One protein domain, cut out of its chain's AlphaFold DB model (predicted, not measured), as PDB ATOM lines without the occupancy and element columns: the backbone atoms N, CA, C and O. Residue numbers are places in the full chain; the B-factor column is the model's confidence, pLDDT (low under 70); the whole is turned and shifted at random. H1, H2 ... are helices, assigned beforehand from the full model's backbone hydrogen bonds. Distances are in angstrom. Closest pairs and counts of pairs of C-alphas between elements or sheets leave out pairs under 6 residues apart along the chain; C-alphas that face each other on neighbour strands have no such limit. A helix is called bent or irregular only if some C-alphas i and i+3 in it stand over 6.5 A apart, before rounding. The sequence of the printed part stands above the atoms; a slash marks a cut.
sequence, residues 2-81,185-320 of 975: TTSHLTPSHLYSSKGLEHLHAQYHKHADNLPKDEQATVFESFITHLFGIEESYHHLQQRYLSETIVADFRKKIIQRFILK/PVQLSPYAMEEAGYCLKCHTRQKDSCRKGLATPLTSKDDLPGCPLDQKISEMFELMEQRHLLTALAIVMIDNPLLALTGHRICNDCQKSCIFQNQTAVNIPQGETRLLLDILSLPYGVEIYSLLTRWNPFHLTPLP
ATOM      1  N   THR A   2     222.214 215.619 231.227       38.56
ATOM      2  CA  THR A   2     222.336 216.363 232.497       38.56
ATOM      3  C   THR A   2     223.466 215.764 233.332       38.56
ATOM      4  O   THR A   2     223.398 214.593 233.702       38.56
ATOM      5  N   THR A   3     224.500 216.561 233.594       49.00
ATOM      6  CA  THR A   3     225.730 216.219 234.321       49.00
ATOM      7  C   THR A   3     225.463 216.011 235.815       49.00
ATOM      8  O   THR A   3     225.726 216.868 236.653       49.00
ATOM      9  N   SER A   4     224.939 214.841 236.186       57.97
ATOM     10  CA  SER A   4     225.165 214.320 237.539       57.97
ATOM     11  C   SER A   4     226.669 214.109 237.738       57.97
ATOM     12  O   SER A   4     227.325 213.643 236.806       57.97
ATOM     13  N   HIS A   5     227.209 214.397 238.925       77.31
ATOM     14  CA  HIS A   5     228.611 214.108 239.249       77.31
ATOM     15  C   HIS A   5     228.981 212.669 238.842       77.31
ATOM     16  O   HIS A   5     228.330 211.706 239.261       77.31
ATOM     17  N   LEU A   6     229.992 212.522 237.979       86.94
ATOM     18  CA  LEU A   6     230.479 211.222 237.529       86.94
ATOM     19  C   LEU A   6     231.079 210.485 238.731       86.94
ATOM     20  O   LEU A   6     231.937 211.021 239.425       86.94
ATOM     21  N   THR A   7     230.613 209.266 238.991       90.50
ATOM     22  CA  THR A   7     231.092 208.446 240.108       90.50
ATOM     23  C   THR A   7     231.812 207.215 239.567       90.50
ATOM     24  O   THR A   7     231.496 206.761 238.460       90.50
ATOM     25  N   PRO A   8     232.720 206.605 240.345       91.06
ATOM     26  CA  PRO A   8     233.286 205.303 240.004       91.06
ATOM     27  C   PRO A   8     232.223 204.255 239.656       91.06
ATOM     28  O   PRO A   8     232.387 203.497 238.707       91.06
ATOM     29  N   SER A   9     231.082 204.242 240.351       90.62
ATOM     30  CA  SER A   9     229.989 203.305 240.067       90.62
ATOM     31  C   SER A   9     229.427 203.442 238.651       90.62
ATOM     32  O   SER A   9     229.109 202.420 238.038       90.62
ATOM     33  N   HIS A  10     229.360 204.653 238.088       92.06
ATOM     34  CA  HIS A  10     228.961 204.853 236.689       92.06
ATOM     35  C   HIS A  10     229.963 204.229 235.707       92.06
ATOM     36  O   HIS A  10     229.557 203.687 234.684       92.06
ATOM     37  N   LEU A  11     231.257 204.267 236.033       92.81
ATOM     38  CA  LEU A  11     232.338 203.836 235.146       92.81
ATOM     39  C   LEU A  11     232.800 202.389 235.370       92.81
ATOM     40  O   LEU A  11     233.477 201.843 234.506       92.81
ATOM     41  N   TYR A  12     232.517 201.774 236.522       91.69
ATOM     42  CA  TYR A  12     233.074 200.470 236.920       91.69
ATOM     43  C   TYR A  12     232.036 199.389 237.211       91.69
ATOM     44  O   TYR A  12     232.357 198.208 237.074       91.69
ATOM     45  N   SER A  13     230.795 199.741 237.557       90.69
ATOM     46  CA  SER A  13     229.751 198.729 237.756       90.69
ATOM     47  C   SER A  13     229.193 198.221 236.424       90.69
ATOM     48  O   SER A  13     229.061 198.991 235.473       90.69
ATOM     49  N   SER A  14     228.786 196.948 236.360       90.75
ATOM     50  CA  SER A  14     228.133 196.378 235.168       90.75
ATOM     51  C   SER A  14     226.914 197.197 234.738       90.75
ATOM     52  O   SER A  14     226.802 197.557 233.572       90.75
ATOM     53  N   LYS A  15     226.069 197.597 235.698       92.75
ATOM     54  CA  LYS A  15     224.891 198.443 235.449       92.75
ATOM     55  C   LYS A  15     225.268 199.820 234.890       92.75
ATOM     56  O   LYS A  15     224.577 200.336 234.017       92.75
ATOM     57  N   GLY A  16     226.348 200.420 235.393       94.19
ATOM     58  CA  GLY A  16     226.878 201.686 234.885       94.19
ATOM     59  C   GLY A  16     227.341 201.564 233.434       94.19
ATOM     60  O   GLY A  16     226.922 202.351 232.587       94.19
ATOM     61  N   LEU A  17     228.113 200.520 233.118       95.12
ATOM     62  CA  LEU A  17     228.590 200.261 231.759       95.12
ATOM     63  C   LEU A  17     227.449 199.951 230.776       95.12
ATOM     64  O   LEU A  17     227.449 200.466 229.660       95.12
ATOM     65  N   GLU A  18     226.458 199.155 231.182       95.81
ATOM     66  CA  GLU A  18     225.251 198.881 230.386       95.81
ATOM     67  C   GLU A  18     224.466 200.164 230.097       95.81
ATOM     68  O   GLU A  18     224.026 200.387 228.967       95.81
ATOM     69  N   HIS A  19     224.335 201.042 231.095       95.25
ATOM     70  CA  HIS A  19     223.685 202.335 230.929       95.25
ATOM     71  C   HIS A  19     224.435 203.229 229.934       95.25
ATOM     72  O   HIS A  19     223.810 203.781 229.030       95.25
ATOM     73  N   LEU A  20     225.764 203.329 230.052       94.88
ATOM     74  CA  LEU A  20     226.608 204.083 229.115       94.88
ATOM     75  C   LEU A  20     226.496 203.542 227.687       94.88
ATOM     76  O   LEU A  20     226.332 204.308 226.740       94.88
ATOM     77  N   HIS A  21     226.527 202.218 227.535       95.19
ATOM     78  CA  HIS A  21     226.376 201.566 226.243       95.19
ATOM     79  C   HIS A  21     225.021 201.895 225.603       95.19
ATOM     80  O   HIS A  21     224.983 202.348 224.460       95.19
ATOM     81  N   ALA A  22     223.919 201.760 226.347       94.69
ATOM     82  CA  ALA A  22     222.584 202.099 225.856       94.69
ATOM     83  C   ALA A  22     222.454 203.587 225.480       94.69
ATOM     84  O   ALA A  22     221.828 203.920 224.472       94.69
ATOM     85  N   GLN A  23     223.062 204.490 226.259       93.12
ATOM     86  CA  GLN A  23     223.077 205.920 225.949       93.12
ATOM     87  C   GLN A  23     223.825 206.230 224.648       93.12
ATOM     88  O   GLN A  23     223.314 206.999 223.838       93.12
ATOM     89  N   TYR A  24     224.999 205.634 224.428       93.56
ATOM     90  CA  TYR A  24     225.760 205.812 223.189       93.56
ATOM     91  C   TYR A  24     224.972 205.312 221.967       93.56
ATOM     92  O   TYR A  24     224.807 206.040 220.986       93.56
ATOM     93  N   HIS A  25     224.410 204.103 222.047       90.50
ATOM     94  CA  HIS A  25     223.693 203.477 220.932       90.50
ATOM     95  C   HIS A  25     222.415 204.220 220.528       90.50
ATOM     96  O   HIS A  25     222.122 204.322 219.338       90.50
ATOM     97  N   LYS A  26     221.737 204.880 221.479       89.25
ATOM     98  CA  LYS A  26     220.605 205.778 221.188       89.25
ATOM     99  C   LYS A  26     220.942 206.858 220.147       89.25
ATOM    100  O   LYS A  26     220.046 207.314 219.440       89.25
ATOM    101  N   HIS A  27     222.207 207.273 220.066       85.88
ATOM    102  CA  HIS A  27     222.677 208.294 219.132       85.88
ATOM    103  C   HIS A  27     223.447 207.721 217.931       85.88
ATOM    104  O   HIS A  27     223.462 208.362 216.886       85.88
ATOM    105  N   ALA A  28     224.065 206.540 218.052       87.31
ATOM    106  CA  ALA A  28     224.986 206.003 217.045       87.31
ATOM    107  C   ALA A  28     224.365 205.007 216.042       87.31
ATOM    108  O   ALA A  28     224.833 204.942 214.906       87.31
ATOM    109  N   ASP A  29     223.333 204.242 216.420       80.94
ATOM    110  CA  ASP A  29     222.891 203.048 215.662       80.94
ATOM    111  C   ASP A  29     222.385 203.321 214.240       80.94
ATOM    112  O   ASP A  29     222.465 202.450 213.376       80.94
ATOM    113  N   ASN A  30     221.896 204.533 213.979       78.69
ATOM    114  CA  ASN A  30     221.342 204.913 212.678       78.69
ATOM    115  C   ASN A  30     222.331 205.689 211.795       78.69
ATOM    116  O   ASN A  30     221.936 206.184 210.740       78.69
ATOM    117  N   LEU A  31     223.590 205.829 212.218       83.81
ATOM    118  CA  LEU A  31     224.576 206.665 211.538       83.81
ATOM    119  C   LEU A  31     225.606 205.826 210.761       83.81
ATOM    120  O   LEU A  31     226.010 204.752 211.229       83.81
ATOM    121  N   PRO A  32     226.076 206.307 209.592       80.31
ATOM    122  CA  PRO A  32     227.222 205.731 208.892       80.31
ATOM    123  C   PRO A  32     228.443 205.602 209.811       80.31
ATOM    124  O   PRO A  32     228.639 206.416 210.712       80.31
ATOM    125  N   LYS A  33     229.311 204.612 209.562       71.44
ATOM    126  CA  LYS A  33     230.525 204.378 210.375       71.44
ATOM    127  C   LYS A  33     231.396 205.628 210.532       71.44
ATOM    128  O   LYS A  33     231.948 205.854 211.604       71.44
ATOM    129  N   ASP A  34     231.472 206.436 209.484       70.69
ATOM    130  CA  ASP A  34     232.285 207.650 209.442       70.69
ATOM    131  C   ASP A  34     231.710 208.739 210.374       70.69
ATOM    132  O   ASP A  34     232.448 209.515 210.977       70.69
ATOM    133  N   GLU A  35     230.390 208.747 210.577       84.19
ATOM    134  CA  GLU A  35     229.697 209.649 211.504       84.19
ATOM    135  C   GLU A  35     229.703 209.123 212.949       84.19
ATOM    136  O   GLU A  35     229.713 209.914 213.897       84.19
ATOM    137  N   GLN A  36     229.788 207.799 213.141       87.62
ATOM    138  CA  GLN A  36     229.913 207.187 214.472       87.62
ATOM    139  C   GLN A  36     231.183 207.635 215.204       87.62
ATOM    140  O   GLN A  36     231.155 207.769 216.427       87.62
ATOM    141  N   ALA A  37     232.275 207.921 214.483       89.69
ATOM    142  CA  ALA A  37     233.483 208.497 215.073       89.69
ATOM    143  C   ALA A  37     233.174 209.838 215.758       89.69
ATOM    144  O   ALA A  37     233.379 209.981 216.960       89.69
ATOM    145  N   THR A  38     232.576 210.786 215.035       91.81
ATOM    146  CA  THR A  38     232.198 212.111 215.560       91.81
ATOM    147  C   THR A  38     231.239 212.026 216.751       91.81
ATOM    148  O   THR A  38     231.379 212.765 217.731       91.81
ATOM    149  N   VAL A  39     230.278 211.102 216.697       94.44
ATOM    150  CA  VAL A  39     229.319 210.870 217.788       94.44
ATOM    151  C   VAL A  39     230.024 210.333 219.024       94.44
ATOM    152  O   VAL A  39     229.762 210.804 220.127       94.44
ATOM    153  N   PHE A  40     230.942 209.385 218.853       96.12
ATOM    154  CA  PHE A  40     231.728 208.827 219.946       96.12
ATOM    155  C   PHE A  40     232.624 209.874 220.619       96.12
ATOM    156  O   PHE A  40     232.619 209.981 221.843       96.12
ATOM    157  N   GLU A  41     233.334 210.683 219.832       96.44
ATOM    158  CA  GLU A  41     234.154 211.799 220.324       96.44
ATOM    159  C   GLU A  41     233.323 212.764 221.187       96.44
ATOM    160  O   GLU A  41     233.683 213.085 222.324       96.44
ATOM    161  N   SER A  42     232.155 213.165 220.679       95.56
ATOM    162  CA  SER A  42     231.232 214.061 221.388       95.56
ATOM    163  C   SER A  42     230.653 213.408 222.647       95.56
ATOM    164  O   SER A  42     230.513 214.056 223.681       95.56
ATOM    165  N   PHE A  43     230.343 212.111 222.589       96.19
ATOM    166  CA  PHE A  43     229.817 211.356 223.722       96.19
ATOM    167  C   PHE A  43     230.825 211.281 224.871       96.19
ATOM    168  O   PHE A  43     230.478 211.585 226.011       96.19
ATOM    169  N   ILE A  44     232.073 210.899 224.583       97.19
ATOM    170  CA  ILE A  44     233.118 210.770 225.607       97.19
ATOM    171  C   ILE A  44     233.454 212.135 226.202       97.19
ATOM    172  O   ILE A  44     233.525 212.265 227.423       97.19
ATOM    173  N   THR A  45     233.636 213.160 225.369       97.00
ATOM    174  CA  THR A  45     233.978 214.495 225.874       97.00
ATOM    175  C   THR A  45     232.881 215.066 226.764       97.00
ATOM    176  O   THR A  45     233.194 215.572 227.838       97.00
ATOM    177  N   HIS A  46     231.612 214.878 226.398       95.69
ATOM    178  CA  HIS A  46     230.480 215.296 227.217       95.69
ATOM    179  C   HIS A  46     230.318 214.484 228.508       95.69
ATOM    180  O   HIS A  46     229.990 215.040 229.555       95.69
ATOM    181  N   LEU A  47     230.573 213.170 228.465       95.12
ATOM    182  CA  LEU A  47     230.517 212.300 229.643       95.12
ATOM    183  C   LEU A  47     231.495 212.750 230.738       95.12
ATOM    184  O   LEU A  47     231.158 212.700 231.921       95.12
ATOM    185  N   PHE A  48     232.697 213.177 230.345       95.62
ATOM    186  CA  PHE A  48     233.749 213.613 231.266       95.62
ATOM    187  C   PHE A  48     233.808 215.137 231.469       95.62
ATOM    188  O   PHE A  48     234.571 215.590 232.320       95.62
ATOM    189  N   GLY A  49     233.014 215.923 230.731       95.75
ATOM    190  CA  GLY A  49     233.020 217.388 230.796       95.75
ATOM    191  C   GLY A  49     234.342 218.005 230.332       95.75
ATOM    192  O   GLY A  49     234.887 218.880 231.006       95.75
ATOM    193  N   ILE A  50     234.910 217.492 229.236       97.00
ATOM    194  CA  ILE A  50     236.237 217.875 228.720       97.00
ATOM    195  C   ILE A  50     236.206 218.438 227.295       97.00
ATOM    196  O   ILE A  50     237.238 218.457 226.624       97.00
ATOM    197  N   GLU A  51     235.047 218.890 226.817       97.50
ATOM    198  CA  GLU A  51     234.847 219.394 225.455       97.50
ATOM    199  C   GLU A  51     235.872 220.479 225.082       97.50
ATOM    200  O   GLU A  51     236.496 220.403 224.025       97.50
ATOM    201  N   GLU A  52     236.117 221.442 225.976       97.56
ATOM    202  CA  GLU A  52     237.085 222.525 225.760       97.56
ATOM    203  C   GLU A  52     238.531 222.007 225.684       97.56
ATOM    204  O   GLU A  52     239.252 222.287 224.725       97.56
ATOM    205  N   SER A  53     238.950 221.194 226.663       97.44
ATOM    206  CA  SER A  53     240.302 220.613 226.700       97.44
ATOM    207  C   SER A  53     240.576 219.731 225.480       97.44
ATOM    208  O   SER A  53     241.672 219.758 224.915       97.44
ATOM    209  N   TYR A  54     239.572 218.968 225.044       97.94
ATOM    210  CA  TYR A  54     239.683 218.127 223.864       97.94
ATOM    211  C   TYR A  54     239.717 218.942 222.570       97.94
ATOM    212  O   TYR A  54     240.555 218.678 221.709       97.94
ATOM    213  N   HIS A  55     238.888 219.982 222.454       97.00
ATOM    214  CA  HIS A  55     238.945 220.900 221.322       97.00
ATOM    215  C   HIS A  55     240.336 221.543 221.202       97.00
ATOM    216  O   HIS A  55     240.899 221.575 220.112       97.00
ATOM    217  N   HIS A  56     240.951 221.975 222.310       96.50
ATOM    218  CA  HIS A  56     242.332 222.471 222.295       96.50
ATOM    219  C   HIS A  56     243.335 221.435 221.784       96.50
ATOM    220  O   HIS A  56     244.211 221.772 220.985       96.50
ATOM    221  N   LEU A  57     243.199 220.172 222.195       95.25
ATOM    222  CA  LEU A  57     244.037 219.089 221.690       95.25
ATOM    223  C   LEU A  57     243.852 218.888 220.176       95.25
ATOM    224  O   LEU A  57     244.839 218.758 219.450       95.25
ATOM    225  N   GLN A  58     242.613 218.922 219.680       93.81
ATOM    226  CA  GLN A  58     242.319 218.826 218.248       93.81
ATOM    227  C   GLN A  58     242.884 220.013 217.457       93.81
ATOM    228  O   GLN A  58     243.438 219.806 216.378       93.81
ATOM    229  N   GLN A  59     242.788 221.237 217.988       91.12
ATOM    230  CA  GLN A  59     243.364 222.432 217.363       91.12
ATOM    231  C   GLN A  59     244.890 222.366 217.314       91.12
ATOM    232  O   GLN A  59     245.476 222.699 216.289       91.12
ATOM    233  N   ARG A  60     245.534 221.858 218.372       89.19
ATOM    234  CA  ARG A  60     246.980 221.612 218.372       89.19
ATOM    235  C   ARG A  60     247.367 220.629 217.266       89.19
ATOM    236  O   ARG A  60     248.253 220.912 216.469       89.19
ATOM    237  N   TYR A  61     246.657 219.509 217.162       88.50
ATOM    238  CA  TYR A  61     246.882 218.543 216.085       88.50
ATOM    239  C   TYR A  61     246.636 219.143 214.694       88.50
ATOM    240  O   TYR A  61     247.360 218.801 213.765       88.50
ATOM    241  N   LEU A  62     245.648 220.035 214.545       84.94
ATOM    242  CA  LEU A  62     245.366 220.747 213.296       84.94
ATOM    243  C   LEU A  62     246.511 221.686 212.898       84.94
ATOM    244  O   LEU A  62     246.936 221.651 211.747       84.94
ATOM    245  N   SER A  63     247.029 222.496 213.827       77.06
ATOM    246  CA  SER A  63     248.174 223.371 213.539       77.06
ATOM    247  C   SER A  63     249.424 222.572 213.166       77.06
ATOM    248  O   SER A  63     250.195 222.986 212.311       77.06
ATOM    249  N   GLU A  64     249.586 221.382 213.739       77.00
ATOM    250  CA  GLU A  64     250.753 220.526 213.525       77.00
ATOM    251  C   GLU A  64     250.676 219.679 212.234       77.00
ATOM    252  O   GLU A  64     251.634 218.971 211.908       77.00
ATOM    253  N   THR A  65     249.582 219.737 211.451       74.56
ATOM    254  CA  THR A  65     249.482 218.980 210.182       74.56
ATOM    255  C   THR A  65     250.230 219.618 209.022       74.56
ATOM    256  O   THR A  65     250.474 218.935 208.027       74.56
ATOM    257  N   ILE A  66     250.614 220.894 209.130       75.62
ATOM    258  CA  ILE A  66     251.194 221.698 208.040       75.62
ATOM    259  C   ILE A  66     252.344 220.953 207.356       75.62
ATOM    260  O   ILE A  66     252.378 220.795 206.135       75.62
ATOM    261  N   VAL A  67     253.268 220.429 208.153       72.81
ATOM    262  CA  VAL A  67     254.463 219.747 207.657       72.81
ATOM    263  C   VAL A  67     254.124 218.384 207.027       72.81
ATOM    264  O   VAL A  67     254.668 218.021 205.977       72.81
ATOM    265  N   ALA A  68     253.184 217.640 207.615       71.88
ATOM    266  CA  ALA A  68     252.701 216.371 207.069       71.88
ATOM    267  C   ALA A  68     251.973 216.567 205.721       71.88
ATOM    268  O   ALA A  68     252.240 215.853 204.748       71.88
ATOM    269  N   ASP A  69     251.112 217.581 205.631       75.81
ATOM    270  CA  ASP A  69     250.399 217.964 204.411       75.81
ATOM    271  C   ASP A  69     251.358 218.420 203.314       75.81
ATOM    272  O   ASP A  69     251.240 217.996 202.159       75.81
ATOM    273  N   PHE A  70     252.347 219.235 203.673       74.56
ATOM    274  CA  PHE A  70     253.391 219.692 202.765       74.56
ATOM    275  C   PHE A  70     254.199 218.521 202.196       74.56
ATOM    276  O   PHE A  70     254.429 218.447 200.983       74.56
ATOM    277  N   ARG A  71     254.545 217.531 203.026       72.31
ATOM    278  CA  ARG A  71     255.209 216.304 202.567       72.31
ATOM    279  C   ARG A  71     254.386 215.558 201.522       72.31
ATOM    280  O   ARG A  71     254.915 215.175 200.474       72.31
ATOM    281  N   LYS A  72     253.104 215.337 201.808       72.00
ATOM    282  CA  LYS A  72     252.187 214.560 200.964       72.00
ATOM    283  C   LYS A  72     251.884 215.264 199.643       72.00
ATOM    284  O   LYS A  72     251.948 214.642 198.583       72.00
ATOM    285  N   LYS A  73     251.551 216.555 199.703       73.62
ATOM    286  CA  LYS A  73     251.126 217.342 198.539       73.62
ATOM    287  C   LYS A  73     252.310 217.757 197.670       73.62
ATOM    288  O   LYS A  73     252.197 217.710 196.450       73.62
ATOM    289  N   ILE A  74     253.457 218.075 198.272       72.88
ATOM    290  CA  ILE A  74     254.581 218.670 197.544       72.88
ATOM    291  C   ILE A  74     255.781 217.718 197.438       72.88
ATOM    292  O   ILE A  74     256.194 217.349 196.336       72.88
ATOM    293  N   ILE A  75     256.334 217.260 198.563       68.75
ATOM    294  CA  ILE A  75     257.611 216.520 198.576       68.75
ATOM    295  C   ILE A  75     257.511 215.190 197.820       68.75
ATOM    296  O   ILE A  75     258.316 214.911 196.928       68.75
ATOM    297  N   GLN A  76     256.510 214.369 198.143       68.31
ATOM    298  CA  GLN A  76     256.357 213.038 197.548       68.31
ATOM    299  C   GLN A  76     255.997 213.087 196.059       68.31
ATOM    300  O   GLN A  76     256.417 212.221 195.289       68.31
ATOM    301  N   ARG A  77     255.227 214.096 195.639       67.00
ATOM    302  CA  ARG A  77     254.766 214.227 194.252       67.00
ATOM    303  C   ARG A  77     255.827 214.809 193.326       67.00
ATOM    304  O   ARG A  77     255.938 214.325 192.196       67.00
ATOM    305  N   PHE A  78     256.591 215.794 193.803       64.94
ATOM    306  CA  PHE A  78     257.475 216.610 192.968       64.94
ATOM    307  C   PHE A  78     258.965 216.432 193.277       64.94
ATOM    308  O   PHE A  78     259.755 216.325 192.343       64.94
ATOM    309  N   ILE A  79     259.369 216.373 194.553       63.75
ATOM    310  CA  ILE A  79     260.793 216.391 194.941       63.75
ATOM    311  C   ILE A  79     261.431 215.009 194.829       63.75
ATOM    312  O   ILE A  79     262.487 214.871 194.223       63.75
ATOM    313  N   LEU A  80     260.785 213.960 195.351       62.53
ATOM    314  CA  LEU A  80     261.360 212.603 195.369       62.53
ATOM    315  C   LEU A  80     261.529 211.964 193.975       62.53
ATOM    316  O   LEU A  80     262.061 210.850 193.899       62.53
ATOM    317  N   LYS A  81     261.062 212.638 192.913       62.56
ATOM    318  CA  LYS A  81     261.186 212.246 191.500       62.56
ATOM    319  C   LYS A  81     262.321 212.963 190.753       62.56
ATOM    320  O   LYS A  81     262.524 212.657 189.584       62.56
ATOM    321  N   PRO A 185     262.636 210.228 225.648       84.50
ATOM    322  CA  PRO A 185     261.236 210.555 225.843       84.50
ATOM    323  C   PRO A 185     260.466 210.456 224.527       84.50
ATOM    324  O   PRO A 185     260.990 210.678 223.432       84.50
ATOM    325  N   VAL A 186     259.174 210.158 224.647       88.12
ATOM    326  CA  VAL A 186     258.290 210.096 223.486       88.12
ATOM    327  C   VAL A 186     258.229 211.477 222.831       88.12
ATOM    328  O   VAL A 186     257.910 212.464 223.491       88.12
ATOM    329  N   GLN A 187     258.514 211.531 221.530       86.88
ATOM    330  CA  GLN A 187     258.453 212.756 220.734       86.88
ATOM    331  C   GLN A 187     257.065 213.415 220.798       86.88
ATOM    332  O   GLN A 187     256.057 212.742 221.018       86.88
ATOM    333  N   LEU A 188     257.020 214.735 220.614       85.38
ATOM    334  CA  LEU A 188     255.789 215.530 220.676       85.38
ATOM    335  C   LEU A 188     254.815 215.192 219.530       85.38
ATOM    336  O   LEU A 188     255.176 214.519 218.561       85.38
ATOM    337  N   SER A 189     253.574 215.672 219.635       82.38
ATOM    338  CA  SER A 189     252.510 215.404 218.660       82.38
ATOM    339  C   SER A 189     252.841 215.755 217.196       82.38
ATOM    340  O   SER A 189     252.449 214.945 216.348       82.38
ATOM    341  N   PRO A 190     253.663 216.776 216.851       81.25
ATOM    342  CA  PRO A 190     254.057 217.013 215.458       81.25
ATOM    343  C   PRO A 190     254.770 215.813 214.825       81.25
ATOM    344  O   PRO A 190     254.530 215.469 213.671       81.25
ATOM    345  N   TYR A 191     255.608 215.117 215.599       81.31
ATOM    346  CA  TYR A 191     256.306 213.922 215.127       81.31
ATOM    347  C   TYR A 191     255.323 212.786 214.845       81.31
ATOM    348  O   TYR A 191     255.407 212.114 213.820       81.31
ATOM    349  N   ALA A 192     254.371 212.559 215.755       85.50
ATOM    350  CA  ALA A 192     253.359 211.527 215.561       85.50
ATOM    351  C   ALA A 192     252.467 211.835 214.350       85.50
ATOM    352  O   ALA A 192     252.105 210.910 213.625       85.50
ATOM    353  N   MET A 193     252.168 213.112 214.099       84.94
ATOM    354  CA  MET A 193     251.426 213.553 212.918       84.94
ATOM    355  C   MET A 193     252.226 213.428 211.628       84.94
ATOM    356  O   MET A 193     251.656 213.089 210.594       84.94
ATOM    357  N   GLU A 194     253.544 213.603 211.672       80.44
ATOM    358  CA  GLU A 194     254.396 213.300 210.527       80.44
ATOM    359  C   GLU A 194     254.415 211.797 210.218       80.44
ATOM    360  O   GLU A 194     254.260 211.408 209.060       80.44
ATOM    361  N   GLU A 195     254.572 210.941 211.230       86.38
ATOM    362  CA  GLU A 195     254.555 209.482 211.053       86.38
ATOM    363  C   GLU A 195     253.178 208.988 210.594       86.38
ATOM    364  O   GLU A 195     253.092 208.100 209.736       86.38
ATOM    365  N   ALA A 196     252.103 209.611 211.097       88.75
ATOM    366  CA  ALA A 196     250.768 209.447 210.552       88.75
ATOM    367  C   ALA A 196     250.798 209.843 209.072       88.75
ATOM    368  O   ALA A 196     250.727 208.938 208.253       88.75
ATOM    369  N   GLY A 197     251.070 211.097 208.706       83.31
ATOM    370  CA  GLY A 197     251.151 211.584 207.316       83.31
ATOM    371  C   GLY A 197     252.014 210.743 206.368       83.31
ATOM    372  O   GLY A 197     251.726 210.624 205.174       83.31
ATOM    373  N   TYR A 198     253.074 210.130 206.893       83.38
ATOM    374  CA  TYR A 198     253.986 209.266 206.156       83.38
ATOM    375  C   TYR A 198     253.407 207.874 205.862       83.38
ATOM    376  O   TYR A 198     253.688 207.288 204.811       83.38
ATOM    377  N   CYS A 199     252.586 207.330 206.759       89.00
ATOM    378  CA  CYS A 199     251.923 206.047 206.562       89.00
ATOM    379  C   CYS A 199     250.978 206.081 205.344       89.00
ATOM    380  O   CYS A 199     250.147 206.975 205.213       89.00
ATOM    381  N   LEU A 200     251.045 205.055 204.484       89.12
ATOM    382  CA  LEU A 200     250.266 204.958 203.233       89.12
ATOM    383  C   LEU A 200     248.804 204.506 203.399       89.12
ATOM    384  O   LEU A 200     248.086 204.396 202.404       89.12
ATOM    385  N   LYS A 201     248.373 204.187 204.625       93.12
ATOM    386  CA  LYS A 201     247.023 203.674 204.946       93.12
ATOM    387  C   LYS A 201     246.694 202.436 204.119       93.12
ATOM    388  O   LYS A 201     245.678 202.340 203.434       93.12
ATOM    389  N   CYS A 202     247.600 201.465 204.171       93.88
ATOM    390  CA  CYS A 202     247.538 200.269 203.338       93.88
ATOM    391  C   CYS A 202     246.291 199.396 203.585       93.88
ATOM    392  O   CYS A 202     245.951 198.588 202.719       93.88
ATOM    393  N   HIS A 203     245.603 199.563 204.722       94.75
ATOM    394  CA  HIS A 203     244.397 198.805 205.073       94.75
ATOM    395  C   HIS A 203     243.254 199.023 204.063       94.75
ATOM    396  O   HIS A 203     242.548 198.074 203.735       94.75
ATOM    397  N   THR A 204     243.150 200.220 203.469       91.69
ATOM    398  CA  THR A 204     242.178 200.553 202.403       91.69
ATOM    399  C   THR A 204     242.268 199.628 201.186       91.69
ATOM    400  O   THR A 204     241.303 199.454 200.449       91.69
ATOM    401  N   ARG A 205     243.436 199.008 200.975       93.06
ATOM    402  CA  ARG A 205     243.716 198.057 199.891       93.06
ATOM    403  C   ARG A 205     243.919 196.629 200.399       93.06
ATOM    404  O   ARG A 205     244.360 195.789 199.624       93.06
ATOM    405  N   GLN A 206     243.673 196.376 201.689       90.06
ATOM    406  CA  GLN A 206     243.939 195.107 202.382       90.06
ATOM    407  C   GLN A 206     245.403 194.636 202.258       90.06
ATOM    408  O   GLN A 206     245.686 193.448 202.121       90.06
ATOM    409  N   LYS A 207     246.353 195.584 202.269       91.00
ATOM    410  CA  LYS A 207     247.801 195.334 202.116       91.00
ATOM    411  C   LYS A 207     248.629 195.893 203.277       91.00
ATOM    412  O   LYS A 207     249.799 196.234 203.113       91.00
ATOM    413  N   ASP A 208     248.029 196.066 204.447       94.19
ATOM    414  CA  ASP A 208     248.676 196.581 205.652       94.19
ATOM    415  C   ASP A 208     249.610 195.549 206.290       94.19
ATOM    416  O   ASP A 208     249.322 194.926 207.310       94.19
ATOM    417  N   SER A 209     250.794 195.409 205.699       95.81
ATOM    418  CA  SER A 209     251.831 194.473 206.138       95.81
ATOM    419  C   SER A 209     252.326 194.720 207.569       95.81
ATOM    420  O   SER A 209     252.733 193.785 208.253       95.81
ATOM    421  N   CYS A 210     252.226 195.953 208.080       95.75
ATOM    422  CA  CYS A 210     252.521 196.261 209.483       95.75
ATOM    423  C   CYS A 210     251.605 195.515 210.468       95.75
ATOM    424  O   CYS A 210     252.028 195.218 211.585       95.75
ATOM    425  N   ARG A 211     250.381 195.173 210.052       95.88
ATOM    426  CA  ARG A 211     249.411 194.370 210.801       95.88
ATOM    427  C   ARG A 211     249.443 192.915 210.343       95.88
ATOM    428  O   ARG A 211     249.656 192.017 211.153       95.88
ATOM    429  N   LYS A 212     249.257 192.675 209.041       94.88
ATOM    430  CA  LYS A 212     249.065 191.339 208.453       94.88
ATOM    431  C   LYS A 212     250.354 190.551 208.245       94.88
ATOM    432  O   LYS A 212     250.298 189.326 208.304       94.88
ATOM    433  N   GLY A 213     251.490 191.225 208.161       94.38
ATOM    434  CA  GLY A 213     252.787 190.627 207.883       94.38
ATOM    435  C   GLY A 213     253.246 190.865 206.451       94.38
ATOM    436  O   GLY A 213     252.500 191.360 205.608       94.38
ATOM    437  N   LEU A 214     254.509 190.544 206.200       92.31
ATOM    438  CA  LEU A 214     255.174 190.706 204.919       92.31
ATOM    439  C   LEU A 214     255.856 189.391 204.541       92.31
ATOM    440  O   LEU A 214     256.820 188.981 205.193       92.31
ATOM    441  N   ALA A 215     255.346 188.762 203.484       86.00
ATOM    442  CA  ALA A 215     256.004 187.634 202.839       86.00
ATOM    443  C   ALA A 215     257.209 188.141 202.037       86.00
ATOM    444  O   ALA A 215     257.128 189.197 201.401       86.00
ATOM    445  N   THR A 216     258.323 187.405 202.047       85.12
ATOM    446  CA  THR A 216     259.550 187.748 201.289       85.12
ATOM    447  C   THR A 216     260.089 189.175 201.545       85.12
ATOM    448  O   THR A 216     260.225 189.975 200.617       85.12
ATOM    449  N   PRO A 217     260.381 189.547 202.804       85.44
ATOM    450  CA  PRO A 217     260.949 190.857 203.129       85.44
ATOM    451  C   PRO A 217     262.354 191.033 202.528       85.44
ATOM    452  O   PRO A 217     263.144 190.096 202.480       85.44
ATOM    453  N   LEU A 218     262.723 192.261 202.146       81.38
ATOM    454  CA  LEU A 218     264.077 192.545 201.632       81.38
ATOM    455  C   LEU A 218     265.140 192.547 202.742       81.38
ATOM    456  O   LEU A 218     266.327 192.367 202.485       81.38
ATOM    457  N   THR A 219     264.714 192.760 203.987       70.31
ATOM    458  CA  THR A 219     265.590 192.950 205.153       70.31
ATOM    459  C   THR A 219     265.774 191.689 206.003       70.31
ATOM    460  O   THR A 219     266.546 191.695 206.965       70.31
ATOM    461  N   SER A 220     265.078 190.598 205.674       75.44
ATOM    462  CA  SER A 220     265.070 189.353 206.444       75.44
ATOM    463  C   SER A 220     264.991 188.142 205.514       75.44
ATOM    464  O   SER A 220     264.467 188.226 204.413       75.44
ATOM    465  N   LYS A 221     265.523 187.000 205.959       75.00
ATOM    466  CA  LYS A 221     265.359 185.716 205.255       75.00
ATOM    467  C   LYS A 221     264.065 184.992 205.637       75.00
ATOM    468  O   LYS A 221     263.610 184.142 204.883       75.00
ATOM    469  N   ASP A 222     263.518 185.300 206.810       81.62
ATOM    470  CA  ASP A 222     262.247 184.765 207.297       81.62
ATOM    471  C   ASP A 222     261.117 185.771 207.034       81.62
ATOM    472  O   ASP A 222     261.352 186.984 207.108       81.62
ATOM    473  N   ASP A 223     259.901 185.266 206.818       88.75
ATOM    474  CA  ASP A 223     258.683 186.079 206.769       88.75
ATOM    475  C   ASP A 223     258.491 186.883 208.060       88.75
ATOM    476  O   ASP A 223     258.790 186.424 209.171       88.75
ATOM    477  N   LEU A 224     257.959 188.098 207.918       92.00
ATOM    478  CA  LEU A 224     257.665 188.969 209.051       92.00
ATOM    479  C   LEU A 224     256.168 188.907 209.369       92.00
ATOM    480  O   LEU A 224     255.356 189.178 208.487       92.00
ATOM    481  N   PRO A 225     255.759 188.606 210.611       92.88
ATOM    482  CA  PRO A 225     254.349 188.377 210.925       92.88
ATOM    483  C   PRO A 225     253.509 189.657 211.069       92.88
ATOM    484  O   PRO A 225     252.296 189.563 211.250       92.88
ATOM    485  N   GLY A 226     254.100 190.857 211.010       95.19
ATOM    486  CA  GLY A 226     253.402 192.090 211.389       95.19
ATOM    487  C   GLY A 226     253.242 192.205 212.904       95.19
ATOM    488  O   GLY A 226     253.948 191.545 213.669       95.19
ATOM    489  N   CYS A 227     252.319 193.056 213.353       96.88
ATOM    490  CA  CYS A 227     251.974 193.170 214.765       96.88
ATOM    491  C   CYS A 227     251.420 191.830 215.293       96.88
ATOM    492  O   CYS A 227     250.384 191.378 214.800       96.88
ATOM    493  N   PRO A 228     252.035 191.215 216.325       97.19
ATOM    494  CA  PRO A 228     251.541 189.962 216.904       97.19
ATOM    495  C   PRO A 228     250.107 190.046 217.441       97.19
ATOM    496  O   PRO A 228     249.394 189.045 217.439       97.19
ATOM    497  N   LEU A 229     249.673 191.235 217.863       97.38
ATOM    498  CA  LEU A 229     248.317 191.498 218.345       97.38
ATOM    499  C   LEU A 229     247.305 191.764 217.215       97.38
ATOM    500  O   LEU A 229     246.134 191.947 217.510       97.38
ATOM    501  N   ASP A 230     247.716 191.780 215.941       96.25
ATOM    502  CA  ASP A 230     246.868 192.138 214.785       96.25
ATOM    503  C   ASP A 230     246.233 193.542 214.896       96.25
ATOM    504  O   ASP A 230     245.139 193.771 214.390       96.25
ATOM    505  N   GLN A 231     246.931 194.496 215.527       96.56
ATOM    506  CA  GLN A 231     246.436 195.864 215.737       96.56
ATOM    507  C   GLN A 231     246.086 196.598 214.435       96.56
ATOM    508  O   GLN A 231     246.853 196.581 213.467       96.56
ATOM    509  N   LYS A 232     244.966 197.330 214.464       96.56
ATOM    510  CA  LYS A 232     244.464 198.242 213.415       96.56
ATOM    511  C   LYS A 232     245.288 199.534 213.301       96.56
ATOM    512  O   LYS A 232     244.819 200.636 213.572       96.56
ATOM    513  N   ILE A 233     246.565 199.380 212.952       97.00
ATOM    514  CA  ILE A 233     247.569 200.457 212.940       97.00
ATOM    515  C   ILE A 233     247.255 201.529 211.893       97.00
ATOM    516  O   ILE A 233     247.424 202.720 212.143       97.00
ATOM    517  N   SER A 234     246.867 201.112 210.686       95.88
ATOM    518  CA  SER A 234     246.664 202.065 209.594       95.88
ATOM    519  C   SER A 234     245.393 202.887 209.812       95.88
ATOM    520  O   SER A 234     245.394 204.072 209.500       95.88
ATOM    521  N   GLU A 235     244.353 202.262 210.360       96.31
ATOM    522  CA  GLU A 235     243.093 202.883 210.763       96.31
ATOM    523  C   GLU A 235     243.316 203.882 211.910       96.31
ATOM    524  O   GLU A 235     242.837 205.009 211.843       96.31
ATOM    525  N   MET A 236     244.121 203.519 212.920       96.75
ATOM    526  CA  MET A 236     244.534 204.441 213.988       96.75
ATOM    527  C   MET A 236     245.181 205.708 213.411       96.75
ATOM    528  O   MET A 236     244.788 206.815 213.766       96.75
ATOM    529  N   PHE A 237     246.148 205.565 212.497       95.81
ATOM    530  CA  PHE A 237     246.813 206.725 211.895       95.81
ATOM    531  C   PHE A 237     245.910 207.554 210.980       95.81
ATOM    532  O   PHE A 237     246.108 208.761 210.879       95.81
ATOM    533  N   GLU A 238     244.946 206.935 210.303       94.69
ATOM    534  CA  GLU A 238     243.945 207.669 209.529       94.69
ATOM    535  C   GLU A 238     243.056 208.529 210.435       94.69
ATOM    536  O   GLU A 238     242.885 209.716 210.176       94.69
ATOM    537  N   LEU A 239     242.570 207.971 211.544       95.25
ATOM    538  CA  LEU A 239     241.760 208.707 212.516       95.25
ATOM    539  C   LEU A 239     242.552 209.825 213.206       95.25
ATOM    540  O   LEU A 239     242.016 210.909 213.432       95.25
ATOM    541  N   MET A 240     243.845 209.610 213.475       94.12
ATOM    542  CA  MET A 240     244.737 210.669 213.962       94.12
ATOM    543  C   MET A 240     244.852 211.831 212.966       94.12
ATOM    544  O   MET A 240     244.722 212.983 213.372       94.12
ATOM    545  N   GLU A 241     245.022 211.556 211.665       89.88
ATOM    546  CA  GLU A 241     245.018 212.593 210.612       89.88
ATOM    547  C   GLU A 241     243.690 213.356 210.541       89.88
ATOM    548  O   GLU A 241     243.665 214.563 210.288       89.88
ATOM    549  N   GLN A 242     242.583 212.661 210.795       91.06
ATOM    550  CA  GLN A 242     241.244 213.246 210.843       91.06
ATOM    551  C   GLN A 242     240.954 213.989 212.161       91.06
ATOM    552  O   GLN A 242     239.932 214.666 212.251       91.06
ATOM    553  N   ARG A 243     241.866 213.932 213.145       92.69
ATOM    554  CA  ARG A 243     241.738 214.504 214.503       92.69
ATOM    555  C   ARG A 243     240.629 213.851 215.344       92.69
ATOM    556  O   ARG A 243     240.112 214.469 216.272       92.69
ATOM    557  N   HIS A 244     240.298 212.594 215.053       95.75
ATOM    558  CA  HIS A 244     239.441 211.740 215.878       95.75
ATOM    559  C   HIS A 244     240.316 210.899 216.820       95.75
ATOM    560  O   HIS A 244     240.542 209.708 216.595       95.75
ATOM    561  N   LEU A 245     240.906 211.542 217.833       97.25
ATOM    562  CA  LEU A 245     241.937 210.945 218.687       97.25
ATOM    563  C   LEU A 245     241.370 209.939 219.702       97.25
ATOM    564  O   LEU A 245     241.997 208.901 219.930       97.25
ATOM    565  N   LEU A 246     240.193 210.187 220.288       98.38
ATOM    566  CA  LEU A 246     239.559 209.221 221.195       98.38
ATOM    567  C   LEU A 246     239.085 207.994 220.414       98.38
ATOM    568  O   LEU A 246     239.267 206.866 220.872       98.38
ATOM    569  N   THR A 247     238.539 208.184 219.210       97.88
ATOM    570  CA  THR A 247     238.185 207.087 218.306       97.88
ATOM    571  C   THR A 247     239.434 206.334 217.859       97.88
ATOM    572  O   THR A 247     239.429 205.106 217.888       97.88
ATOM    573  N   ALA A 248     240.531 207.019 217.507       97.75
ATOM    574  CA  ALA A 248     241.798 206.371 217.156       97.75
ATOM    575  C   ALA A 248     242.290 205.454 218.286       97.75
ATOM    576  O   ALA A 248     242.651 204.300 218.031       97.75
ATOM    577  N   LEU A 249     242.241 205.941 219.533       98.44
ATOM    578  CA  LEU A 249     242.574 205.159 220.721       98.44
ATOM    579  C   LEU A 249     241.632 203.953 220.868       98.44
ATOM    580  O   LEU A 249     242.092 202.822 221.025       98.44
ATOM    581  N   ALA A 250     240.319 204.163 220.759       98.12
ATOM    582  CA  ALA A 250     239.333 203.093 220.880       98.12
ATOM    583  C   ALA A 250     239.517 202.003 219.805       98.12
ATOM    584  O   ALA A 250     239.435 200.816 220.118       98.12
ATOM    585  N   ILE A 251     239.835 202.374 218.561       97.69
ATOM    586  CA  ILE A 251     240.065 201.432 217.456       97.69
ATOM    587  C   ILE A 251     241.318 200.584 217.682       97.69
ATOM    588  O   ILE A 251     241.262 199.362 217.517       97.69
ATOM    589  N   VAL A 252     242.442 201.185 218.080       97.12
ATOM    590  CA  VAL A 252     243.672 200.413 218.328       97.12
ATOM    591  C   VAL A 252     243.539 199.515 219.569       97.12
ATOM    592  O   VAL A 252     244.069 198.398 219.586       97.12
ATOM    593  N   MET A 253     242.751 199.939 220.563       98.00
ATOM    594  CA  MET A 253     242.439 199.161 221.767       98.00
ATOM    595  C   MET A 253     241.526 197.955 221.523       98.00
ATOM    596  O   MET A 253     241.467 197.085 222.389       98.00
ATOM    597  N   ILE A 254     240.866 197.840 220.359       96.81
ATOM    598  CA  ILE A 254     240.129 196.615 219.985       96.81
ATOM    599  C   ILE A 254     241.059 195.401 220.059       96.81
ATOM    600  O   ILE A 254     240.663 194.327 220.497       96.81
ATOM    601  N   ASP A 255     242.298 195.576 219.603       96.12
ATOM    602  CA  ASP A 255     243.265 194.492 219.488       96.12
ATOM    603  C   ASP A 255     244.290 194.466 220.618       96.12
ATOM    604  O   ASP A 255     244.871 193.409 220.872       96.12
ATOM    605  N   ASN A 256     244.521 195.616 221.254       97.06
ATOM    606  CA  ASN A 256     245.492 195.798 222.323       97.06
ATOM    607  C   ASN A 256     244.932 196.726 223.419       97.06
ATOM    608  O   ASN A 256     245.270 197.900 223.489       97.06
ATOM    609  N   PRO A 257     244.070 196.241 224.312       96.50
ATOM    610  CA  PRO A 257     243.530 197.070 225.392       96.50
ATOM    611  C   PRO A 257     244.613 197.527 226.384       96.50
ATOM    612  O   PRO A 257     244.457 198.554 227.038       96.50
ATOM    613  N   LEU A 258     245.747 196.822 226.452       97.38
ATOM    614  CA  LEU A 258     246.892 197.132 227.312       97.38
ATOM    615  C   LEU A 258     248.006 197.886 226.559       97.38
ATOM    616  O   LEU A 258     249.187 197.624 226.784       97.38
ATOM    617  N   LEU A 259     247.626 198.844 225.701       95.94
ATOM    618  CA  LEU A 259     248.514 199.789 224.997       95.94
ATOM    619  C   LEU A 259     249.646 200.353 225.873       95.94
ATOM    620  O   LEU A 259     250.762 200.539 225.400       95.94
ATOM    621  N   ALA A 260     249.374 200.583 227.160       96.38
ATOM    622  CA  ALA A 260     250.350 201.052 228.143       96.38
ATOM    623  C   ALA A 260     251.604 200.155 228.260       96.38
ATOM    624  O   ALA A 260     252.647 200.619 228.706       96.38
ATOM    625  N   LEU A 261     251.528 198.879 227.866       96.81
ATOM    626  CA  LEU A 261     252.644 197.926 227.878       96.81
ATOM    627  C   LEU A 261     253.366 197.798 226.529       96.81
ATOM    628  O   LEU A 261     254.328 197.037 226.431       96.81
ATOM    629  N   THR A 262     252.916 198.483 225.481       95.38
ATOM    630  CA  THR A 262     253.510 198.425 224.139       95.38
ATOM    631  C   THR A 262     253.946 199.811 223.669       95.38
ATOM    632  O   THR A 262     254.005 200.766 224.443       95.38
ATOM    633  N   GLY A 263     254.338 199.910 222.403       92.31
ATOM    634  CA  GLY A 263     254.715 201.165 221.780       92.31
ATOM    635  C   GLY A 263     256.201 201.487 221.915       92.31
ATOM    636  O   GLY A 263     257.062 200.597 221.846       92.31
ATOM    637  N   HIS A 264     256.497 202.783 221.994       92.12
ATOM    638  CA  HIS A 264     257.825 203.368 221.873       92.12
ATOM    639  C   HIS A 264     258.846 202.630 222.744       92.12
ATOM    640  O   HIS A 264     258.661 202.470 223.949       92.12
ATOM    641  N   ARG A 265     259.929 202.171 222.100       86.94
ATOM    642  CA  ARG A 265     261.057 201.468 222.739       86.94
ATOM    643  C   ARG A 265     260.697 200.100 223.332       86.94
ATOM    644  O   ARG A 265     261.536 199.485 223.976       86.94
ATOM    645  N   ILE A 266     259.506 199.555 223.086       87.44
ATOM    646  CA  ILE A 266     259.114 198.223 223.578       87.44
ATOM    647  C   ILE A 266     258.838 197.239 222.447       87.44
ATOM    648  O   ILE A 266     259.356 196.118 222.470       87.44
ATOM    649  N   CYS A 267     258.031 197.624 221.460       87.38
ATOM    650  CA  CYS A 267     257.663 196.762 220.339       87.38
ATOM    651  C   CYS A 267     258.189 197.322 219.012       87.38
ATOM    652  O   CYS A 267     258.251 198.527 218.832       87.38
ATOM    653  N   ASN A 268     258.578 196.438 218.081       88.31
ATOM    654  CA  ASN A 268     259.117 196.830 216.764       88.31
ATOM    655  C   ASN A 268     258.648 195.925 215.606       88.31
ATOM    656  O   ASN A 268     259.025 196.150 214.457       88.31
ATOM    657  N   ASP A 269     257.861 194.874 215.868       91.94
ATOM    658  CA  ASP A 269     257.458 193.898 214.839       91.94
ATOM    659  C   ASP A 269     256.604 194.532 213.723       91.94
ATOM    660  O   ASP A 269     256.782 194.220 212.542       91.94
ATOM    661  N   CYS A 270     255.747 195.494 214.077       93.44
ATOM    662  CA  CYS A 270     254.950 196.265 213.124       93.44
ATOM    663  C   CYS A 270     255.816 197.149 212.210       93.44
ATOM    664  O   CYS A 270     255.620 197.150 210.995       93.44
ATOM    665  N   GLN A 271     256.807 197.845 212.776       91.00
ATOM    666  CA  GLN A 271     257.726 198.712 212.037       91.00
ATOM    667  C   GLN A 271     258.612 197.906 211.082       91.00
ATOM    668  O   GLN A 271     258.760 198.285 209.926       91.00
ATOM    669  N   LYS A 272     259.133 196.749 211.513       89.44
ATOM    670  CA  LYS A 272     259.906 195.850 210.632       89.44
ATOM    671  C   LYS A 272     259.099 195.358 209.440       89.44
ATOM    672  O   LYS A 272     259.635 195.229 208.346       89.44
ATOM    673  N   SER A 273     257.822 195.067 209.670       93.38
ATOM    674  CA  SER A 273     256.922 194.539 208.644       93.38
ATOM    675  C   SER A 273     256.318 195.641 207.773       93.38
ATOM    676  O   SER A 273     255.515 195.345 206.892       93.38
ATOM    677  N   CYS A 274     256.659 196.912 208.005       92.06
ATOM    678  CA  CYS A 274     256.210 198.023 207.173       92.06
ATOM    679  C   CYS A 274     256.604 197.786 205.708       92.06
ATOM    680  O   CYS A 274     257.697 197.308 205.422       92.06
ATOM    681  N   ILE A 275     255.739 198.156 204.764       90.12
ATOM    682  CA  ILE A 275     256.015 197.986 203.329       90.12
ATOM    683  C   ILE A 275     257.266 198.756 202.862       90.12
ATOM    684  O   ILE A 275     257.884 198.417 201.855       90.12
ATOM    685  N   PHE A 276     257.675 199.771 203.624       87.00
ATOM    686  CA  PHE A 276     258.920 200.505 203.432       87.00
ATOM    687  C   PHE A 276     260.132 199.670 203.864       87.00
ATOM    688  O   PHE A 276     260.652 199.824 204.962       87.00
ATOM    689  N   GLN A 277     260.573 198.777 202.976       83.62
ATOM    690  CA  GLN A 277     261.739 197.907 203.189       83.62
ATOM    691  C   GLN A 277     263.060 198.509 202.681       83.62
ATOM    692  O   GLN A 277     264.117 198.202 203.222       83.62
ATOM    693  N   ASN A 278     262.998 199.380 201.668       78.56
ATOM    694  CA  ASN A 278     264.167 200.045 201.067       78.56
ATOM    695  C   ASN A 278     264.390 201.471 201.580       78.56
ATOM    696  O   ASN A 278     265.233 202.188 201.054       78.56
ATOM    697  N   GLN A 279     263.602 201.890 202.564       77.00
ATOM    698  CA  GLN A 279     263.664 203.212 203.171       77.00
ATOM    699  C   GLN A 279     263.263 203.119 204.640       77.00
ATOM    700  O   GLN A 279     262.823 202.066 205.101       77.00
ATOM    701  N   THR A 280     263.397 204.215 205.380       78.44
ATOM    702  CA  THR A 280     263.017 204.267 206.794       78.44
ATOM    703  C   THR A 280     261.541 203.909 206.975       78.44
ATOM    704  O   THR A 280     260.660 204.555 206.409       78.44
ATOM    705  N   ALA A 281     261.262 202.863 207.750       86.12
ATOM    706  CA  ALA A 281     259.902 202.444 208.072       86.12
ATOM    707  C   ALA A 281     259.187 203.459 208.976       86.12
ATOM    708  O   ALA A 281     259.836 204.127 209.780       86.12
ATOM    709  N   VAL A 282     257.853 203.516 208.880       89.19
ATOM    710  CA  VAL A 282     257.011 204.341 209.766       89.19
ATOM    711  C   VAL A 282     257.271 203.958 211.223       89.19
ATOM    712  O   VAL A 282     257.187 202.776 211.578       89.19
ATOM    713  N   ASN A 283     257.544 204.940 212.078       90.44
ATOM    714  CA  ASN A 283     257.742 204.745 213.512       90.44
ATOM    715  C   ASN A 283     256.391 204.599 214.239       90.44
ATOM    716  O   ASN A 283     255.975 205.439 215.037       90.44
ATOM    717  N   ILE A 284     255.699 203.497 213.936       94.94
ATOM    718  CA  ILE A 284     254.400 203.120 214.510       94.94
ATOM    719  C   ILE A 284     254.412 203.152 216.049       94.94
ATOM    720  O   ILE A 284     253.498 203.749 216.617       94.94
ATOM    721  N   PRO A 285     255.421 202.577 216.740       94.56
ATOM    722  CA  PRO A 285     255.431 202.555 218.201       94.56
ATOM    723  C   PRO A 285     255.446 203.958 218.827       94.56
ATOM    724  O   PRO A 285     254.839 204.169 219.872       94.56
ATOM    725  N   GLN A 286     256.102 204.933 218.185       92.62
ATOM    726  CA  GLN A 286     256.096 206.322 218.648       92.62
ATOM    727  C   GLN A 286     254.711 206.958 218.542       92.62
ATOM    728  O   GLN A 286     254.264 207.592 219.494       92.62
ATOM    729  N   GLY A 287     254.044 206.776 217.399       94.25
ATOM    730  CA  GLY A 287     252.696 207.293 217.171       94.25
ATOM    731  C   GLY A 287     251.679 206.710 218.151       94.25
ATOM    732  O   GLY A 287     250.908 207.463 218.740       94.25
ATOM    733  N   GLU A 288     251.743 205.395 218.396       96.81
ATOM    734  CA  GLU A 288     250.901 204.697 219.380       96.81
ATOM    735  C   GLU A 288     251.078 205.274 220.794       96.81
ATOM    736  O   GLU A 288     250.098 205.644 221.444       96.81
ATOM    737  N   THR A 289     252.320 205.401 221.276       97.00
ATOM    738  CA  THR A 289     252.562 205.922 222.631       97.00
ATOM    739  C   THR A 289     252.252 207.411 222.745       97.00
ATOM    740  O   THR A 289     251.764 207.844 223.788       97.00
ATOM    741  N   ARG A 290     252.495 208.211 221.696       96.12
ATOM    742  CA  ARG A 290     252.143 209.638 221.697       96.12
ATOM    743  C   ARG A 290     250.635 209.834 221.807       96.12
ATOM    744  O   ARG A 290     250.203 210.597 222.666       96.12
ATOM    745  N   LEU A 291     249.853 209.085 221.024       97.44
ATOM    746  CA  LEU A 291     248.393 209.089 221.113       97.44
ATOM    747  C   LEU A 291     247.922 208.774 222.539       97.44
ATOM    748  O   LEU A 291     247.130 209.525 223.100       97.44
ATOM    749  N   LEU A 292     248.452 207.706 223.151       98.00
ATOM    750  CA  LEU A 292     248.117 207.354 224.533       98.00
ATOM    751  C   LEU A 292     248.444 208.496 225.506       98.00
ATOM    752  O   LEU A 292     247.599 208.871 226.311       98.00
ATOM    753  N   LEU A 293     249.652 209.059 225.435       97.69
ATOM    754  CA  LEU A 293     250.077 210.131 226.336       97.69
ATOM    755  C   LEU A 293     249.251 211.411 226.168       97.69
ATOM    756  O   LEU A 293     249.008 212.097 227.159       97.69
ATOM    757  N   ASP A 294     248.811 211.740 224.954       97.50
ATOM    758  CA  ASP A 294     247.949 212.900 224.716       97.50
ATOM    759  C   ASP A 294     246.561 212.715 225.314       97.50
ATOM    760  O   ASP A 294     246.073 213.626 225.981       97.50
ATOM    761  N   ILE A 295     245.971 211.522 225.192       98.31
ATOM    762  CA  ILE A 295     244.704 211.225 225.868       98.31
ATOM    763  C   ILE A 295     244.875 211.210 227.390       98.31
ATOM    764  O   ILE A 295     244.057 211.794 228.091       98.31
ATOM    765  N   LEU A 296     245.953 210.623 227.922       98.38
ATOM    766  CA  LEU A 296     246.239 210.640 229.364       98.38
ATOM    767  C   LEU A 296     246.458 212.057 229.919       98.38
ATOM    768  O   LEU A 296     246.261 212.277 231.112       98.38
ATOM    769  N   SER A 297     246.868 213.003 229.071       97.31
ATOM    770  CA  SER A 297     247.079 214.403 229.455       97.31
ATOM    771  C   SER A 297     245.782 215.212 229.529       97.31
ATOM    772  O   SER A 297     245.791 216.299 230.104       97.31
ATOM    773  N   LEU A 298     244.671 214.706 228.980       98.12
ATOM    774  CA  LEU A 298     243.352 215.309 229.168       98.12
ATOM    775  C   LEU A 298     242.887 215.133 230.623       98.12
ATOM    776  O   LEU A 298     243.256 214.144 231.273       98.12
ATOM    777  N   PRO A 299     242.028 216.031 231.139       97.75
ATOM    778  CA  PRO A 299     241.336 215.774 232.393       97.75
ATOM    779  C   PRO A 299     240.598 214.430 232.326       97.75
ATOM    780  O   PRO A 299     239.960 214.110 231.325       97.75
ATOM    781  N   TYR A 300     240.732 213.614 233.370       97.62
ATOM    782  CA  TYR A 300     240.201 212.247 233.428       97.62
ATOM    783  C   TYR A 300     240.706 211.300 232.324       97.62
ATOM    784  O   TYR A 300     240.126 210.236 232.112       97.62
ATOM    785  N   GLY A 301     241.828 211.607 231.662       98.19
ATOM    786  CA  GLY A 301     242.421 210.758 230.622       98.19
ATOM    787  C   GLY A 301     242.703 209.320 231.075       98.19
ATOM    788  O   GLY A 301     242.512 208.368 230.314       98.19
ATOM    789  N   VAL A 302     243.088 209.143 232.345       98.19
ATOM    790  CA  VAL A 302     243.250 207.821 232.978       98.19
ATOM    791  C   VAL A 302     241.926 207.057 233.023       98.19
ATOM    792  O   VAL A 302     241.891 205.867 232.709       98.19
ATOM    793  N   GLU A 303     240.836 207.738 233.373       98.00
ATOM    794  CA  GLU A 303     239.503 207.144 233.469       98.00
ATOM    795  C   GLU A 303     238.921 206.841 232.088       98.00
ATOM    796  O   GLU A 303     238.310 205.790 231.916       98.00
ATOM    797  N   ILE A 304     239.183 207.682 231.082       98.44
ATOM    798  CA  ILE A 304     238.836 207.417 229.677       98.44
ATOM    799  C   ILE A 304     239.528 206.140 229.201       98.44
ATOM    800  O   ILE A 304     238.868 205.212 228.734       98.44
ATOM    801  N   TYR A 305     240.851 206.048 229.359       98.50
ATOM    802  CA  TYR A 305     241.593 204.852 228.963       98.50
ATOM    803  C   TYR A 305     241.110 203.615 229.732       98.50
ATOM    804  O   TYR A 305     240.809 202.585 229.128       98.50
ATOM    805  N   SER A 306     240.956 203.722 231.056       97.00
ATOM    806  CA  SER A 306     240.449 202.633 231.893       97.00
ATOM    807  C   SER A 306     239.043 202.196 231.477       97.00
ATOM    808  O   SER A 306     238.765 200.995 231.447       97.00
ATOM    809  N   LEU A 307     238.148 203.131 231.151       97.75
ATOM    810  CA  LEU A 307     236.804 202.842 230.659       97.75
ATOM    811  C   LEU A 307     236.875 202.035 229.363       97.75
ATOM    812  O   LEU A 307     236.239 200.989 229.289       97.75
ATOM    813  N   LEU A 308     237.711 202.432 228.398       98.00
ATOM    814  CA  LEU A 308     237.847 201.740 227.108       98.00
ATOM    815  C   LEU A 308     238.366 200.304 227.219       98.00
ATOM    816  O   LEU A 308     238.060 199.469 226.368       98.00
ATOM    817  N   THR A 309     239.087 199.969 228.293       96.94
ATOM    818  CA  THR A 309     239.454 198.569 228.568       96.94
ATOM    819  C   THR A 309     238.250 197.701 228.951       96.94
ATOM    820  O   THR A 309     238.301 196.483 228.833       96.94
ATOM    821  N   ARG A 310     237.132 198.283 229.392       95.12
ATOM    822  CA  ARG A 310     235.948 197.550 229.882       95.12
ATOM    823  C   ARG A 310     234.718 197.778 229.013       95.12
ATOM    824  O   ARG A 310     233.932 196.857 228.840       95.12
ATOM    825  N   TRP A 311     234.603 198.950 228.402       97.06
ATOM    826  CA  TRP A 311     233.554 199.323 227.468       97.06
ATOM    827  C   TRP A 311     234.157 199.981 226.228       97.06
ATOM    828  O   TRP A 311     234.662 201.096 226.294       97.06
ATOM    829  N   ASN A 312     234.090 199.293 225.090       96.75
ATOM    830  CA  ASN A 312     234.525 199.830 223.802       96.75
ATOM    831  C   ASN A 312     233.449 199.546 222.744       96.75
ATOM    832  O   ASN A 312     233.300 198.385 222.354       96.75
ATOM    833  N   PRO A 313     232.708 200.561 222.264       94.69
ATOM    834  CA  PRO A 313     231.585 200.347 221.350       94.69
ATOM    835  C   PRO A 313     231.999 199.814 219.972       94.69
ATOM    836  O   PRO A 313     231.158 199.291 219.247       94.69
ATOM    837  N   PHE A 314     233.282 199.899 219.610       94.25
ATOM    838  CA  PHE A 314     233.799 199.381 218.341       94.25
ATOM    839  C   PHE A 314     234.283 197.923 218.432       94.25
ATOM    840  O   PHE A 314     234.655 197.325 217.419       94.25
ATOM    841  N   HIS A 315     234.314 197.340 219.634       94.50
ATOM    842  CA  HIS A 315     234.672 195.938 219.846       94.50
ATOM    843  C   HIS A 315     233.457 195.022 219.609       94.50
ATOM    844  O   HIS A 315     232.339 195.377 219.957       94.50
ATOM    845  N   LEU A 316     233.665 193.810 219.073       92.00
ATOM    846  CA  LEU A 316     232.570 192.851 218.805       92.00
ATOM    847  C   LEU A 316     231.795 192.447 220.067       92.00
ATOM    848  O   LEU A 316     230.604 192.163 220.012       92.00
ATOM    849  N   THR A 317     232.484 192.419 221.203       93.19
ATOM    850  CA  THR A 317     231.896 192.289 222.539       93.19
ATOM    851  C   THR A 317     232.199 193.565 223.326       93.19
ATOM    852  O   THR A 317     233.244 193.633 223.974       93.19
ATOM    853  N   PRO A 318     231.365 194.618 223.230       94.69
ATOM    854  CA  PRO A 318     231.680 195.927 223.803       94.69
ATOM    855  C   PRO A 318     231.866 195.893 225.316       94.69
ATOM    856  O   PRO A 318     232.796 196.510 225.834       94.69
ATOM    857  N   LEU A 319     231.012 195.126 225.996       96.50
ATOM    858  CA  LEU A 319     230.946 194.981 227.446       96.50
ATOM    859  C   LEU A 319     231.650 193.696 227.926       96.50
ATOM    860  O   LEU A 319     231.817 192.756 227.137       96.50
ATOM    861  N   PRO A 320     232.054 193.621 229.208       94.31
ATOM    862  CA  PRO A 320     232.506 192.375 229.815       94.31
ATOM    863  C   PRO A 320     231.358 191.360 229.862       94.31
ATOM    864  O   PRO A 320     230.191 191.734 229.992       94.31
TER     865      PRO A 320
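This is residues 2 to 81 and 185 to 320 of the 975 residues of the protein "Pyr_redox_2 domain-containing protein" of Alphaproteobacteria bacterium (UniProt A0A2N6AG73). A hairpin of two helices, H9 and H10, makes the middle of an elongated body of mostly crossed helices; H6 packs on H9, and H12 packs on H10. H4 and H5 follow one another along one side, H1, H2 and H3 lie at one end, and short H7, H8 and H11 lie among loops toward the other. The printed part has 216 residues with thirteen named helices, H1 to H13 in chain order, and no named strand: the class is all helix. The whole is compact, with a radius of gyration of the C-alphas of 18.0 A, and spans 57 by 37 by 36 A.

Start with the longest helix, H3, residues 33 to 48: find C-alpha 33 at (230.525, 204.378, 210.375) and follow it 23.1 A to C-alpha 48. Before it come H1, residues 8 to 12, and H2, residues 14 to 28, 20.8 A. After it come H4, residues 51 to 63, 18.3 A, and H5, residues 66 to 79, 17.1 A, only just irregular, with C-alphas 73 and 76 6.8 A apart. Past the cut find H6 at 189 to 198, H7 at 202 to 205, H8 at 209 to 212, H9 at 233 to 241, H10 at 245 to 253, H11 at 269 to 272, H12 at 284 to 296, 18.5 A, and H13 at 301 to 308, ending at C-alpha 308 (237.847, 201.740, 227.108).

H3 touches H10 about perpendicular, at 75 degrees, the closest C-alphas being Ala 37 and Thr 247, 5.9 A. H3 touches H2 at Gln 36 and Ala 28, 5.7 A; H2 touches H1 only at the corner, at Gly 16 and His 10, 4.2 A. H9 and H10 form a hairpin at a shallow tilt of 5 degrees, closest at Met 236 and Ala 248, 4.6 A. The hubs are H6 and H12, which touch at Ala 192 and Gly 287, 4.6 A, at a steep tilt of 39 degrees, opposite ways. H5 touches H6 at Ala 68 and Glu 194, 4.9 A. H8 touches H11 at Cys 210 and Cys 270, 4.4 A; H7 only just touches H9, with 3 pairs of C-alphas within 8 A, the closest His 203 and Ser 234, 6.0 A. H13 touches H12 only at the corner, at Gly 301 and Ile 295, 5.3 A. Every O i to N i+4 pair is within hydrogen-bond range in H1, H4, H6, H9, H10, H12 and H13; the counts are 10 of 11 in H2, 10 of 12 in H3 and 8 of 10 in H5, and H7, H8 and H11 are too short for such a pair.

The farthest C-alphas, Thr 2 and Lys 221, are 59.4 A apart. Residues 82 to 184 are not printed, and C-alphas 81 and 185 stand 34.4 A apart across the cut. The links H8 to H9, H10 to H11 and H11 to H12 are long. Mean pLDDT of the printed part is 89.6; residues 2 to 4 and 75 to 81 are under 70.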